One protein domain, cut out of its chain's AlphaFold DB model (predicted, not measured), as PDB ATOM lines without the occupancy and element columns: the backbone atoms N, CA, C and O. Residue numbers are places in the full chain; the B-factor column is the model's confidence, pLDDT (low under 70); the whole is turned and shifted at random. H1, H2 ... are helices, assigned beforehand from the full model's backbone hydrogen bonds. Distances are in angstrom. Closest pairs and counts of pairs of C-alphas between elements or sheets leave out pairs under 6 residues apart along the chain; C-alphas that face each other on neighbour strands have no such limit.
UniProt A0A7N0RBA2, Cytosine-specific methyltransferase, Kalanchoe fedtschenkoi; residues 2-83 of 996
ATOM      1  N   SER A   2     -18.396  17.527  17.393       77.12
ATOM      2  CA  SER A   2     -17.958  17.347  15.990       77.12
ATOM      3  C   SER A   2     -16.863  18.313  15.513       77.12
ATOM      4  O   SER A   2     -15.995  17.917  14.746       77.12
ATOM      5  N   ILE A   3     -16.819  19.548  16.032       78.75
ATOM      6  CA  ILE A   3     -15.713  20.490  15.760       78.75
ATOM      7  C   ILE A   3     -14.380  19.990  16.355       78.75
ATOM      8  O   ILE A   3     -13.333  20.154  15.739       78.75
ATOM      9  N   ILE A   4     -14.406  19.343  17.527       78.25
ATOM     10  CA  ILE A   4     -13.207  18.749  18.147       78.25
ATOM     11  C   ILE A   4     -12.703  17.588  17.285       78.25
ATOM     12  O   ILE A   4     -11.502  17.491  17.048       78.25
ATOM     13  N   THR A   5     -13.608  16.743  16.782       79.62
ATOM     14  CA  THR A   5     -13.271  15.652  15.855       79.62
ATOM     15  C   THR A   5     -12.636  16.193  14.572       79.62
ATOM     16  O   THR A   5     -11.535  15.784  14.217       79.62
ATOM     17  N   LEU A   6     -13.247  17.213  13.963       79.19
ATOM     18  CA  LEU A   6     -12.743  17.869  12.754       79.19
ATOM     19  C   LEU A   6     -11.342  18.478  12.937       79.19
ATOM     20  O   LEU A   6     -10.551  18.494  11.997       79.19
ATOM     21  N   LEU A   7     -11.025  18.976  14.136       74.44
ATOM     22  CA  LEU A   7      -9.697  19.501  14.468       74.44
ATOM     23  C   LEU A   7      -8.667  18.391  14.726       74.44
ATOM     24  O   LEU A   7      -7.496  18.578  14.400       74.44
ATOM     25  N   LYS A   8      -9.086  17.238  15.269       74.25
ATOM     26  CA  LYS A   8      -8.219  16.067  15.504       74.25
ATOM     27  C   LYS A   8      -7.780  15.373  14.217       74.25
ATOM     28  O   LYS A   8      -6.670  14.860  14.165       74.25
ATOM     29  N   GLU A   9      -8.622  15.380  13.188       72.25
ATOM     30  CA  GLU A   9      -8.336  14.755  11.887       72.25
ATOM     31  C   GLU A   9      -7.313  15.538  11.039       72.25
ATOM     32  O   GLU A   9      -6.877  15.068   9.991       72.25
ATOM     33  N   GLN A  10      -6.909  16.742  11.461       68.12
ATOM     34  CA  GLN A  10      -5.930  17.548  10.732       68.12
ATOM     35  C   GLN A  10      -4.500  17.258  11.200       68.12
ATOM     36  O   GLN A  10      -4.185  17.365  12.384       68.12
ATOM     37  N   ILE A  11      -3.597  17.017  10.241       59.69
ATOM     38  CA  ILE A  11      -2.169  16.694  10.464       59.69
ATOM     39  C   ILE A  11      -1.460  17.758  11.332       59.69
ATOM     40  O   ILE A  11      -0.543  17.453  12.092       59.69
ATOM     41  N   ARG A  12      -1.911  19.019  11.267       60.03
ATOM     42  CA  ARG A  12      -1.546  20.091  12.206       60.03
ATOM     43  C   ARG A  12      -2.810  20.686  12.829       60.03
ATOM     44  O   ARG A  12      -3.379  21.641  12.303       60.03
ATOM     45  N   VAL A  13      -3.190  20.140  13.984       56.62
ATOM     46  CA  VAL A  13      -4.362  20.506  14.812       56.62
ATOM     47  C   VAL A  13      -4.483  22.022  15.080       56.62
ATOM     48  O   VAL A  13      -5.573  22.538  15.312       56.62
ATOM     49  N   SER A  14      -3.379  22.773  15.004       56.59
ATOM     50  CA  SER A  14      -3.304  24.194  15.361       56.59
ATOM     51  C   SER A  14      -3.674  25.200  14.260       56.59
ATOM     52  O   SER A  14      -3.691  26.393  14.557       56.59
ATOM     53  N   ARG A  15      -3.971  24.787  13.016       60.88
ATOM     54  CA  ARG A  15      -4.054  25.739  11.883       60.88
ATOM     55  C   ARG A  15      -5.436  26.124  11.359       60.88
ATOM     56  O   ARG A  15      -5.504  27.142  10.679       60.88
ATOM     57  N   LEU A  16      -6.506  25.374  11.630       75.81
ATOM     58  CA  LEU A  16      -7.822  25.782  11.122       75.81
ATOM     59  C   LEU A  16      -8.271  27.056  11.835       75.81
ATOM     60  O   LEU A  16      -8.443  27.073  13.058       75.81
ATOM     61  N   SER A  17      -8.425  28.125  11.058       84.19
ATOM     62  CA  SER A  17      -8.918  29.391  11.572       84.19
ATOM     63  C   SER A  17     -10.404  29.280  11.898       84.19
ATOM     64  O   SER A  17     -11.096  28.345  11.486       84.19
ATOM     65  N   PHE A  18     -10.921  30.268  12.626       87.38
ATOM     66  CA  PHE A  18     -12.349  30.356  12.900       87.38
ATOM     67  C   PHE A  18     -13.193  30.266  11.619       87.38
ATOM     68  O   PHE A  18     -14.102  29.444  11.540       87.38
ATOM     69  N   SER A  19     -12.830  31.033  10.591       85.75
ATOM     70  CA  SER A  19     -13.542  31.063   9.312       85.75
ATOM     71  C   SER A  19     -13.519  29.717   8.583       85.75
ATOM     72  O   SER A  19     -14.535  29.318   8.014       85.75
ATOM     73  N   ASP A  20     -12.403  28.984   8.641       85.88
ATOM     74  CA  ASP A  20     -12.282  27.673   7.987       85.88
ATOM     75  C   ASP A  20     -13.201  26.634   8.633       85.88
ATOM     76  O   ASP A  20     -13.840  25.840   7.941       85.88
ATOM     77  N   VAL A  21     -13.300  26.657   9.965       86.06
ATOM     78  CA  VAL A  21     -14.192  25.758  10.704       86.06
ATOM     79  C   VAL A  21     -15.652  26.090  10.419       86.06
ATOM     80  O   VAL A  21     -16.418  25.171  10.144       86.06
ATOM     81  N   ILE A  22     -16.044  27.370  10.413       90.62
ATOM     82  CA  ILE A  22     -17.420  27.757  10.060       90.62
ATOM     83  C   ILE A  22     -17.764  27.278   8.646       90.62
ATOM     84  O   ILE A  22     -18.821  26.682   8.452       90.62
ATOM     85  N   LYS A  23     -16.855  27.464   7.682       87.75
ATOM     86  CA  LYS A  23     -17.062  27.039   6.293       87.75
ATOM     87  C   LYS A  23     -17.211  25.520   6.163       87.75
ATOM     88  O   LYS A  23     -18.080  25.051   5.432       87.75
ATOM     89  N   LYS A  24     -16.408  24.740   6.895       85.12
ATOM     90  CA  LYS A  24     -16.532  23.273   6.906       85.12
ATOM     91  C   LYS A  24     -17.816  22.799   7.591       85.12
ATOM     92  O   LYS A  24     -18.460  21.894   7.080       85.12
ATOM     93  N   VAL A  25     -18.227  23.435   8.692       86.12
ATOM     94  CA  VAL A  25     -19.486  23.101   9.384       86.12
ATOM     95  C   VAL A  25     -20.709  23.452   8.533       86.12
ATOM     96  O   VAL A  25     -21.671  22.689   8.515       86.12
ATOM     97  N   SER A  26     -20.667  24.553   7.775       87.38
ATOM     98  CA  SER A  26     -21.734  24.894   6.821       87.38
ATOM     99  C   SER A  26     -21.802  23.963   5.609       87.38
ATOM    100  O   SER A  26     -22.813  23.946   4.914       87.38
ATOM    101  N   GLY A  27     -20.730  23.208   5.347       83.56
ATOM    102  CA  GLY A  27     -20.642  22.242   4.252       83.56
ATOM    103  C   GLY A  27     -21.106  20.831   4.614       83.56
ATOM    104  O   GLY A  27     -21.016  19.950   3.767       83.56
ATOM    105  N   TYR A  28     -21.566  20.591   5.847       88.44
ATOM    106  CA  TYR A  28     -22.174  19.311   6.200       88.44
ATOM    107  C   TYR A  28     -23.521  19.127   5.489       88.44
ATOM    108  O   TYR A  28     -24.269  20.085   5.301       88.44
ATOM    109  N   ASP A  29     -23.856  17.890   5.126       83.31
ATOM    110  CA  ASP A  29     -25.176  17.572   4.583       83.31
ATOM    111  C   ASP A  29     -26.273  17.753   5.635       83.31
ATOM    112  O   ASP A  29     -26.046  17.540   6.826       83.31
ATOM    113  N   LYS A  30     -27.498  18.078   5.200       82.38
ATOM    114  CA  LYS A  30     -28.651  18.313   6.096       82.38
ATOM    115  C   LYS A  30     -28.953  17.147   7.044       82.38
ATOM    116  O   LYS A  30     -29.527  17.364   8.106       82.38
ATOM    117  N   ASN A  31     -28.553  15.933   6.671       79.12
ATOM    118  CA  ASN A  31     -28.763  14.718   7.456       79.12
ATOM    119  C   ASN A  31     -27.619  14.440   8.452       79.12
ATOM    120  O   ASN A  31     -27.693  13.488   9.225       79.12
ATOM    121  N   HIS A  32     -26.554  15.246   8.447       80.19
ATOM    122  CA  HIS A  32     -25.434  15.102   9.367       80.19
ATOM    123  C   HIS A  32     -25.790  15.701  10.742       80.19
ATOM    124  O   HIS A  32     -26.236  16.848  10.813       80.19
ATOM    125  N   PRO A  33     -25.528  15.009  11.869       74.38
ATOM    126  CA  PRO A  33     -25.958  15.444  13.206       74.38
ATOM    127  C   PRO A  33     -25.318  16.756  13.693       74.38
ATOM    128  O   PRO A  33     -25.743  17.320  14.698       74.38
ATOM    129  N   ALA A  34     -24.284  17.246  13.003       77.25
ATOM    130  CA  ALA A  34     -23.630  18.528  13.280       77.25
ATOM    131  C   ALA A  34     -23.990  19.642  12.280       77.25
ATOM    132  O   ALA A  34     -23.347  20.694  12.294       77.25
ATOM    133  N   PHE A  35     -24.958  19.407  11.391       87.38
ATOM    134  CA  PHE A  35     -25.449  20.423  10.469       87.38
ATOM    135  C   PHE A  35     -26.234  21.503  11.221       87.38
ATOM    136  O   PHE A  35     -27.094  21.203  12.045       87.38
ATOM    137  N   ILE A  36     -25.929  22.770  10.934       86.69
ATOM    138  CA  ILE A  36     -26.595  23.932  11.545       86.69
ATOM    139  C   ILE A  36     -27.373  24.702  10.473       86.69
ATOM    140  O   ILE A  36     -28.564  24.954  10.621       86.69
ATOM    141  N   SER A  37     -26.693  25.089   9.394       88.56
ATOM    142  CA  SER A  37     -27.264  25.773   8.232       88.56
ATOM    143  C   SER A  37     -26.272  25.690   7.070       88.56
ATOM    144  O   SER A  37     -25.064  25.628   7.299       88.56
ATOM    145  N   SER A  38     -26.757  25.736   5.827       84.94
ATOM    146  CA  SER A  38     -25.908  25.888   4.638       84.94
ATOM    147  C   SER A  38     -25.441  27.336   4.432       84.94
ATOM    148  O   SER A  38     -24.533  27.592   3.643       84.94
ATOM    149  N   ASN A  39     -26.027  28.300   5.156       86.94
ATOM    150  CA  ASN A  39     -25.585  29.691   5.160       86.94
ATOM    151  C   ASN A  39     -24.492  29.917   6.216       86.94
ATOM    152  O   ASN A  39     -24.740  29.855   7.422       86.94
ATOM    153  N   ILE A  40     -23.292  30.261   5.747       86.50
ATOM    154  CA  ILE A  40     -22.092  30.522   6.557       86.50
ATOM    155  C   ILE A  40     -22.355  31.547   7.671       86.50
ATOM    156  O   ILE A  40     -21.875  31.374   8.791       86.50
ATOM    157  N   GLN A  41     -23.138  32.597   7.403       82.62
ATOM    158  CA  GLN A  41     -23.385  33.666   8.377       82.62
ATOM    159  C   GLN A  41     -24.254  33.200   9.550       82.62
ATOM    160  O   GLN A  41     -24.059  33.648  10.682       82.62
ATOM    161  N   ASP A  42     -25.191  32.286   9.302       80.50
ATOM    162  CA  ASP A  42     -26.068  31.747  10.341       80.50
ATOM    163  C   ASP A  42     -25.318  30.745  11.220       80.50
ATOM    164  O   ASP A  42     -25.438  30.785  12.447       80.50
ATOM    165  N   VAL A  43     -24.451  29.929  10.607       85.56
ATOM    166  CA  VAL A  43     -23.523  29.052  11.336       85.56
ATOM    167  C   VAL A  43     -22.571  29.878  12.202       85.56
ATOM    168  O   VAL A  43     -22.415  29.585  13.386       85.56
ATOM    169  N   GLU A  44     -21.995  30.960  11.668       88.12
ATOM    170  CA  GLU A  44     -21.144  31.873  12.441       88.12
ATOM    171  C   GLU A  44     -21.898  32.475  13.634       88.12
ATOM    172  O   GLU A  44     -21.413  32.421  14.767       88.12
ATOM    173  N   ARG A  45     -23.112  33.005  13.426       82.56
ATOM    174  CA  ARG A  45     -23.914  33.584  14.518       82.56
ATOM    175  C   ARG A  45     -24.227  32.564  15.604       82.56
ATOM    176  O   ARG A  45     -24.161  32.933  16.781       82.56
ATOM    177  N   TYR A  46     -24.561  31.333  15.218       84.56
ATOM    178  CA  TYR A  46     -24.877  30.249  16.141       84.56
ATOM    179  C   TYR A  46     -23.655  29.831  16.962       84.56
ATOM    180  O   TYR A  46     -23.734  29.765  18.191       84.56
ATOM    181  N   VAL A  47     -22.513  29.617  16.299       85.06
ATOM    182  CA  VAL A  47     -21.255  29.202  16.938       85.06
ATOM    183  C   VAL A  47     -20.723  30.292  17.874       85.06
ATOM    184  O   VAL A  47     -20.295  29.983  18.983       85.06
ATOM    185  N   VAL A  48     -20.826  31.573  17.501       85.81
ATOM    186  CA  VAL A  48     -20.454  32.691  18.388       85.81
ATOM    187  C   VAL A  48     -21.425  32.828  19.567       85.81
ATOM    188  O   VAL A  48     -20.992  33.104  20.683       85.81
ATOM    189  N   ALA A  49     -22.734  32.634  19.358       75.56
ATOM    190  CA  ALA A  49     -23.731  32.733  20.431       75.56
ATOM    191  C   ALA A  49     -23.556  31.646  21.503       75.56
ATOM    192  O   ALA A  49     -23.676  31.938  22.688       75.56
ATOM    193  N   HIS A  50     -23.205  30.426  21.092       79.06
ATOM    194  CA  HIS A  50     -22.934  29.305  21.998       79.06
ATOM    195  C   HIS A  50     -21.454  29.195  22.385       79.06
ATOM    196  O   HIS A  50     -21.033  28.216  23.003       79.06
ATOM    197  N   GLY A  51     -20.653  30.206  22.046       82.88
ATOM    198  CA  GLY A  51     -19.207  30.145  22.148       82.88
ATOM    199  C   GLY A  51     -18.690  29.918  23.569       82.88
ATOM    200  O   GLY A  51     -17.718  29.197  23.722       82.88
ATOM    201  N   GLN A  52     -19.358  30.410  24.624       71.50
ATOM    202  CA  GLN A  52     -18.924  30.150  26.012       71.50
ATOM    203  C   GLN A  52     -19.009  28.664  26.382       71.50
ATOM    204  O   GLN A  52     -18.097  28.130  27.011       71.50
ATOM    205  N   ILE A  53     -20.065  27.980  25.935       77.19
ATOM    206  CA  ILE A  53     -20.241  26.539  26.151       77.19
ATOM    207  C   ILE A  53     -19.177  25.768  25.361       77.19
ATOM    208  O   ILE A  53     -18.564  24.840  25.885       77.19
ATOM    209  N   ILE A  54     -18.912  26.189  24.120       80.75
ATOM    210  CA  ILE A  54     -17.871  25.594  23.274       80.75
ATOM    211  C   ILE A  54     -16.486  25.791  23.911       80.75
ATOM    212  O   ILE A  54     -15.733  24.829  24.019       80.75
ATOM    213  N   LEU A  55     -16.169  26.991  24.410       79.75
ATOM    214  CA  LEU A  55     -14.905  27.282  25.090       79.75
ATOM    215  C   LEU A  55     -14.722  26.407  26.338       79.75
ATOM    216  O   LEU A  55     -13.644  25.849  26.545       79.75
ATOM    217  N   HIS A  56     -15.782  26.240  27.134       75.62
ATOM    218  CA  HIS A  56     -15.752  25.383  28.317       75.62
ATOM    219  C   HIS A  56     -15.498  23.915  27.947       75.62
ATOM    220  O   HIS A  56     -14.582  23.299  28.492       75.62
ATOM    221  N   GLN A  57     -16.211  23.371  26.953       77.56
ATOM    222  CA  GLN A  57     -15.976  22.001  26.475       77.56
ATOM    223  C   GLN A  57     -14.557  21.794  25.925       77.56
ATOM    224  O   GLN A  57     -13.966  20.735  26.123       77.56
ATOM    225  N   PHE A  58     -13.988  22.797  25.255       80.69
ATOM    226  CA  PHE A  58     -12.613  22.727  24.765       80.69
ATOM    227  C   PHE A  58     -11.593  22.801  25.902       80.69
ATOM    228  O   PHE A  58     -10.598  22.086  25.842       80.69
ATOM    229  N   SER A  59     -11.841  23.588  26.958       77.00
ATOM    230  CA  SER A  59     -10.962  23.658  28.141       77.00
ATOM    231  C   SER A  59     -10.844  22.320  28.881       77.00
ATOM    232  O   SER A  59      -9.780  22.010  29.409       77.00
ATOM    233  N   GLN A  60     -11.893  21.494  28.825       75.00
ATOM    234  CA  GLN A  60     -11.918  20.141  29.384       75.00
ATOM    235  C   GLN A  60     -11.312  19.073  28.452       75.00
ATOM    236  O   GLN A  60     -11.269  17.897  28.807       75.00
ATOM    237  N   SER A  61     -10.833  19.442  27.257       74.56
ATOM    238  CA  SER A  61     -10.206  18.488  26.335       74.56
ATOM    239  C   SER A  61      -8.815  18.067  26.831       74.56
ATOM    240  O   SER A  61      -8.011  18.942  27.165       74.56
ATOM    241  N   PRO A  62      -8.469  16.764  26.830       72.50
ATOM    242  CA  PRO A  62      -7.167  16.294  27.307       72.50
ATOM    243  C   PRO A  62      -5.991  16.706  26.397       72.50
ATOM    244  O   PRO A  62      -4.879  16.865  26.896       72.50
ATOM    245  N   ASP A  63      -6.214  16.966  25.099       74.94
ATOM    246  CA  ASP A  63      -5.156  17.394  24.162       74.94
ATOM    247  C   ASP A  63      -4.919  18.914  24.235       74.94
ATOM    248  O   ASP A  63      -5.774  19.724  23.865       74.94
ATOM    249  N   GLU A  64      -3.724  19.310  24.682       72.12
ATOM    250  CA  GLU A  64      -3.337  20.716  24.833       72.12
ATOM    251  C   GLU A  64      -3.368  21.499  23.512       72.12
ATOM    252  O   GLU A  64      -3.690  22.691  23.502       72.12
ATOM    253  N   ARG A  65      -3.118  20.833  22.378       72.81
ATOM    254  CA  ARG A  65      -3.120  21.475  21.055       72.81
ATOM    255  C   ARG A  65      -4.523  21.906  20.632       72.81
ATOM    256  O   ARG A  65      -4.660  22.886  19.907       72.81
ATOM    257  N   ILE A  66      -5.558  21.221  21.120       77.56
ATOM    258  CA  ILE A  66      -6.964  21.583  20.894       77.56
ATOM    259  C   ILE A  66      -7.362  22.747  21.805       77.56
ATOM    260  O   ILE A  66      -8.024  23.679  21.346       77.56
ATOM    261  N   ARG A  67      -6.892  22.749  23.063       76.12
ATOM    262  CA  ARG A  67      -7.148  23.843  24.019       76.12
ATOM    263  C   ARG A  67      -6.622  25.196  23.525       76.12
ATOM    264  O   ARG A  67      -7.217  26.224  23.831       76.12
ATOM    265  N   LYS A  68      -5.536  25.193  22.741       73.62
ATOM    266  CA  LYS A  68      -4.846  26.395  22.232       73.62
ATOM    267  C   LYS A  68      -4.932  26.579  20.703       73.62
ATOM    268  O   LYS A  68      -4.116  27.299  20.132       73.62
ATOM    269  N   CYS A  69      -5.869  25.925  20.011       80.12
ATOM    270  CA  CYS A  69      -5.947  25.996  18.543       80.12
ATOM    271  C   CYS A  69      -6.422  27.369  18.017       80.12
ATOM    272  O   CYS A  69      -7.157  28.092  18.693       80.12
ATOM    273  N   ALA A  70      -6.057  27.712  16.773       81.00
ATOM    274  CA  ALA A  70      -6.405  28.999  16.151       81.00
ATOM    275  C   ALA A  70      -7.923  29.260  16.073       81.00
ATOM    276  O   ALA A  70      -8.361  30.411  16.157       81.00
ATOM    277  N   PHE A  71      -8.735  28.203  15.976       86.25
ATOM    278  CA  PHE A  71     -10.192  28.286  16.061       86.25
ATOM    279  C   PHE A  71     -10.661  28.904  17.386       86.25
ATOM    280  O   PHE A  71     -11.536  29.764  17.368       86.25
ATOM    281  N   MET A  72     -10.063  28.520  18.517       83.50
ATOM    282  CA  MET A  72     -10.436  29.013  19.847       83.50
ATOM    283  C   MET A  72     -10.098  30.491  20.014       83.50
ATOM    284  O   MET A  72     -10.933  31.264  20.480       83.50
ATOM    285  N   SER A  73      -8.911  30.905  19.564       79.62
ATOM    286  CA  SER A  73      -8.518  32.318  19.558       79.62
ATOM    287  C   SER A  73      -9.430  33.150  18.652       79.62
ATOM    288  O   SER A  73      -9.864  34.231  19.043       79.62
ATOM    289  N   GLY A  74      -9.786  32.633  17.471       82.69
ATOM    290  CA  GLY A  74     -10.697  33.312  16.550       82.69
ATOM    291  C   GLY A  74     -12.153  33.347  17.035       82.69
ATOM    292  O   GLY A  74     -12.816  34.370  16.870       82.69
ATOM    293  N   LEU A  75     -12.636  32.288  17.694       83.62
ATOM    294  CA  LEU A  75     -13.951  32.250  18.339       83.62
ATOM    295  C   LEU A  75     -14.007  33.251  19.492       83.62
ATOM    296  O   LEU A  75     -14.939  34.048  19.548       83.62
ATOM    297  N   LEU A  76     -12.994  33.264  20.364       77.12
ATOM    298  CA  LEU A  76     -12.897  34.220  21.464       77.12
ATOM    299  C   LEU A  76     -12.881  35.658  20.931       77.12
ATOM    300  O   LEU A  76     -13.640  36.490  21.415       77.12
ATOM    301  N   HIS A  77     -12.112  35.930  19.874       77.81
ATOM    302  CA  HIS A  77     -12.082  37.235  19.214       77.81
ATOM    303  C   HIS A  77     -13.440  37.614  18.594       77.81
ATOM    304  O   HIS A  77     -13.903  38.743  18.732       77.81
ATOM    305  N   LYS A  78     -14.144  36.685  17.936       81.25
ATOM    306  CA  LYS A  78     -15.478  36.942  17.358       81.25
ATOM    307  C   LYS A  78     -16.556  37.132  18.426       81.25
ATOM    308  O   LYS A  78     -17.428  37.987  18.267       81.25
ATOM    309  N   MET A  79     -16.474  36.393  19.530       79.56
ATOM    310  CA  MET A  79     -17.304  36.603  20.717       79.56
ATOM    311  C   MET A  79     -17.027  37.964  21.349       79.56
ATOM    312  O   MET A  79     -17.979  38.680  21.649       79.56
ATOM    313  N   GLN A  80     -15.756  38.349  21.470       58.72
ATOM    314  CA  GLN A  80     -15.334  39.666  21.941       58.72
ATOM    315  C   GLN A  80     -15.821  40.774  21.009       58.72
ATOM    316  O   GLN A  80     -16.323  41.764  21.512       58.72
ATOM    317  N   ASN A  81     -15.802  40.602  19.685       59.69
ATOM    318  CA  ASN A  81     -16.312  41.603  18.739       59.69
ATOM    319  C   ASN A  81     -17.844  41.748  18.784       59.69
ATOM    320  O   ASN A  81     -18.369  42.860  18.724       59.69
ATOM    321  N   LYS A  82     -18.586  40.642  18.943       54.06
ATOM    322  CA  LYS A  82     -20.046  40.686  19.153       54.06
ATOM    323  C   LYS A  82     -20.390  41.280  20.522       54.06
ATOM    324  O   LYS A  82     -21.380  42.001  20.647       54.06
ATOM    325  N   GLN A  83     -19.552  41.028  21.530       44.88
ATOM    326  CA  GLN A  83     -19.608  41.712  22.813       44.88
ATOM    327  C   GLN A  83     -19.205  43.182  22.683       44.88
ATOM    328  O   GLN A  83     -19.896  43.964  23.294       44.88
TER     329      GLN A  83
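Overview. This is residues 2 to 83 of the 996 residues of the protein "Cytosine-specific methyltransferase" of Kalanchoe fedtschenkoi (UniProt A0A7N0RBA2). The longest helix, H6, packs on H2, H3 and H4 in a cluster of mostly crossed helices, with H1 and short H5 on the side away from Gln 83. The printed part has 82 residues with six named helices, H1 to H6 in chain order: all helix. It is compact, radius of gyration of the C-alphas 12.0 A, spans 31 by 31 by 19 A.

Along the chain. H6, residues 70 to 83, is 19.5 A long and ends at C-alpha 83 (-19.608, 41.712, 22.813). H2 is residues 18 to 26, H3 40 to 49, H4 51 to 59, H5 64 to 67. H1, residues 2 to 8, begins at C-alpha 2 (-17.958, 17.347, 15.990).

Arrangement. H6 touches H2 with residues 70 to 75 alone, about perpendicular at 87 degrees; the closest C-alphas, Phe 18 and Phe 71, are 4.4 A apart. H1 only just touches H5, with 3 pairs of C-alphas within 8 A, the closest Leu 7 and Ile 66. Every O i to N i+4 pair is within hydrogen-bond range in H1, H2, H3, H4 and H6; H5 is too short for one.

Size, cuts and confidence. The printed part has no cut. The H2 to H3 link is long. pLDDT is under 70 at residues 10 to 15 and 80 to 83.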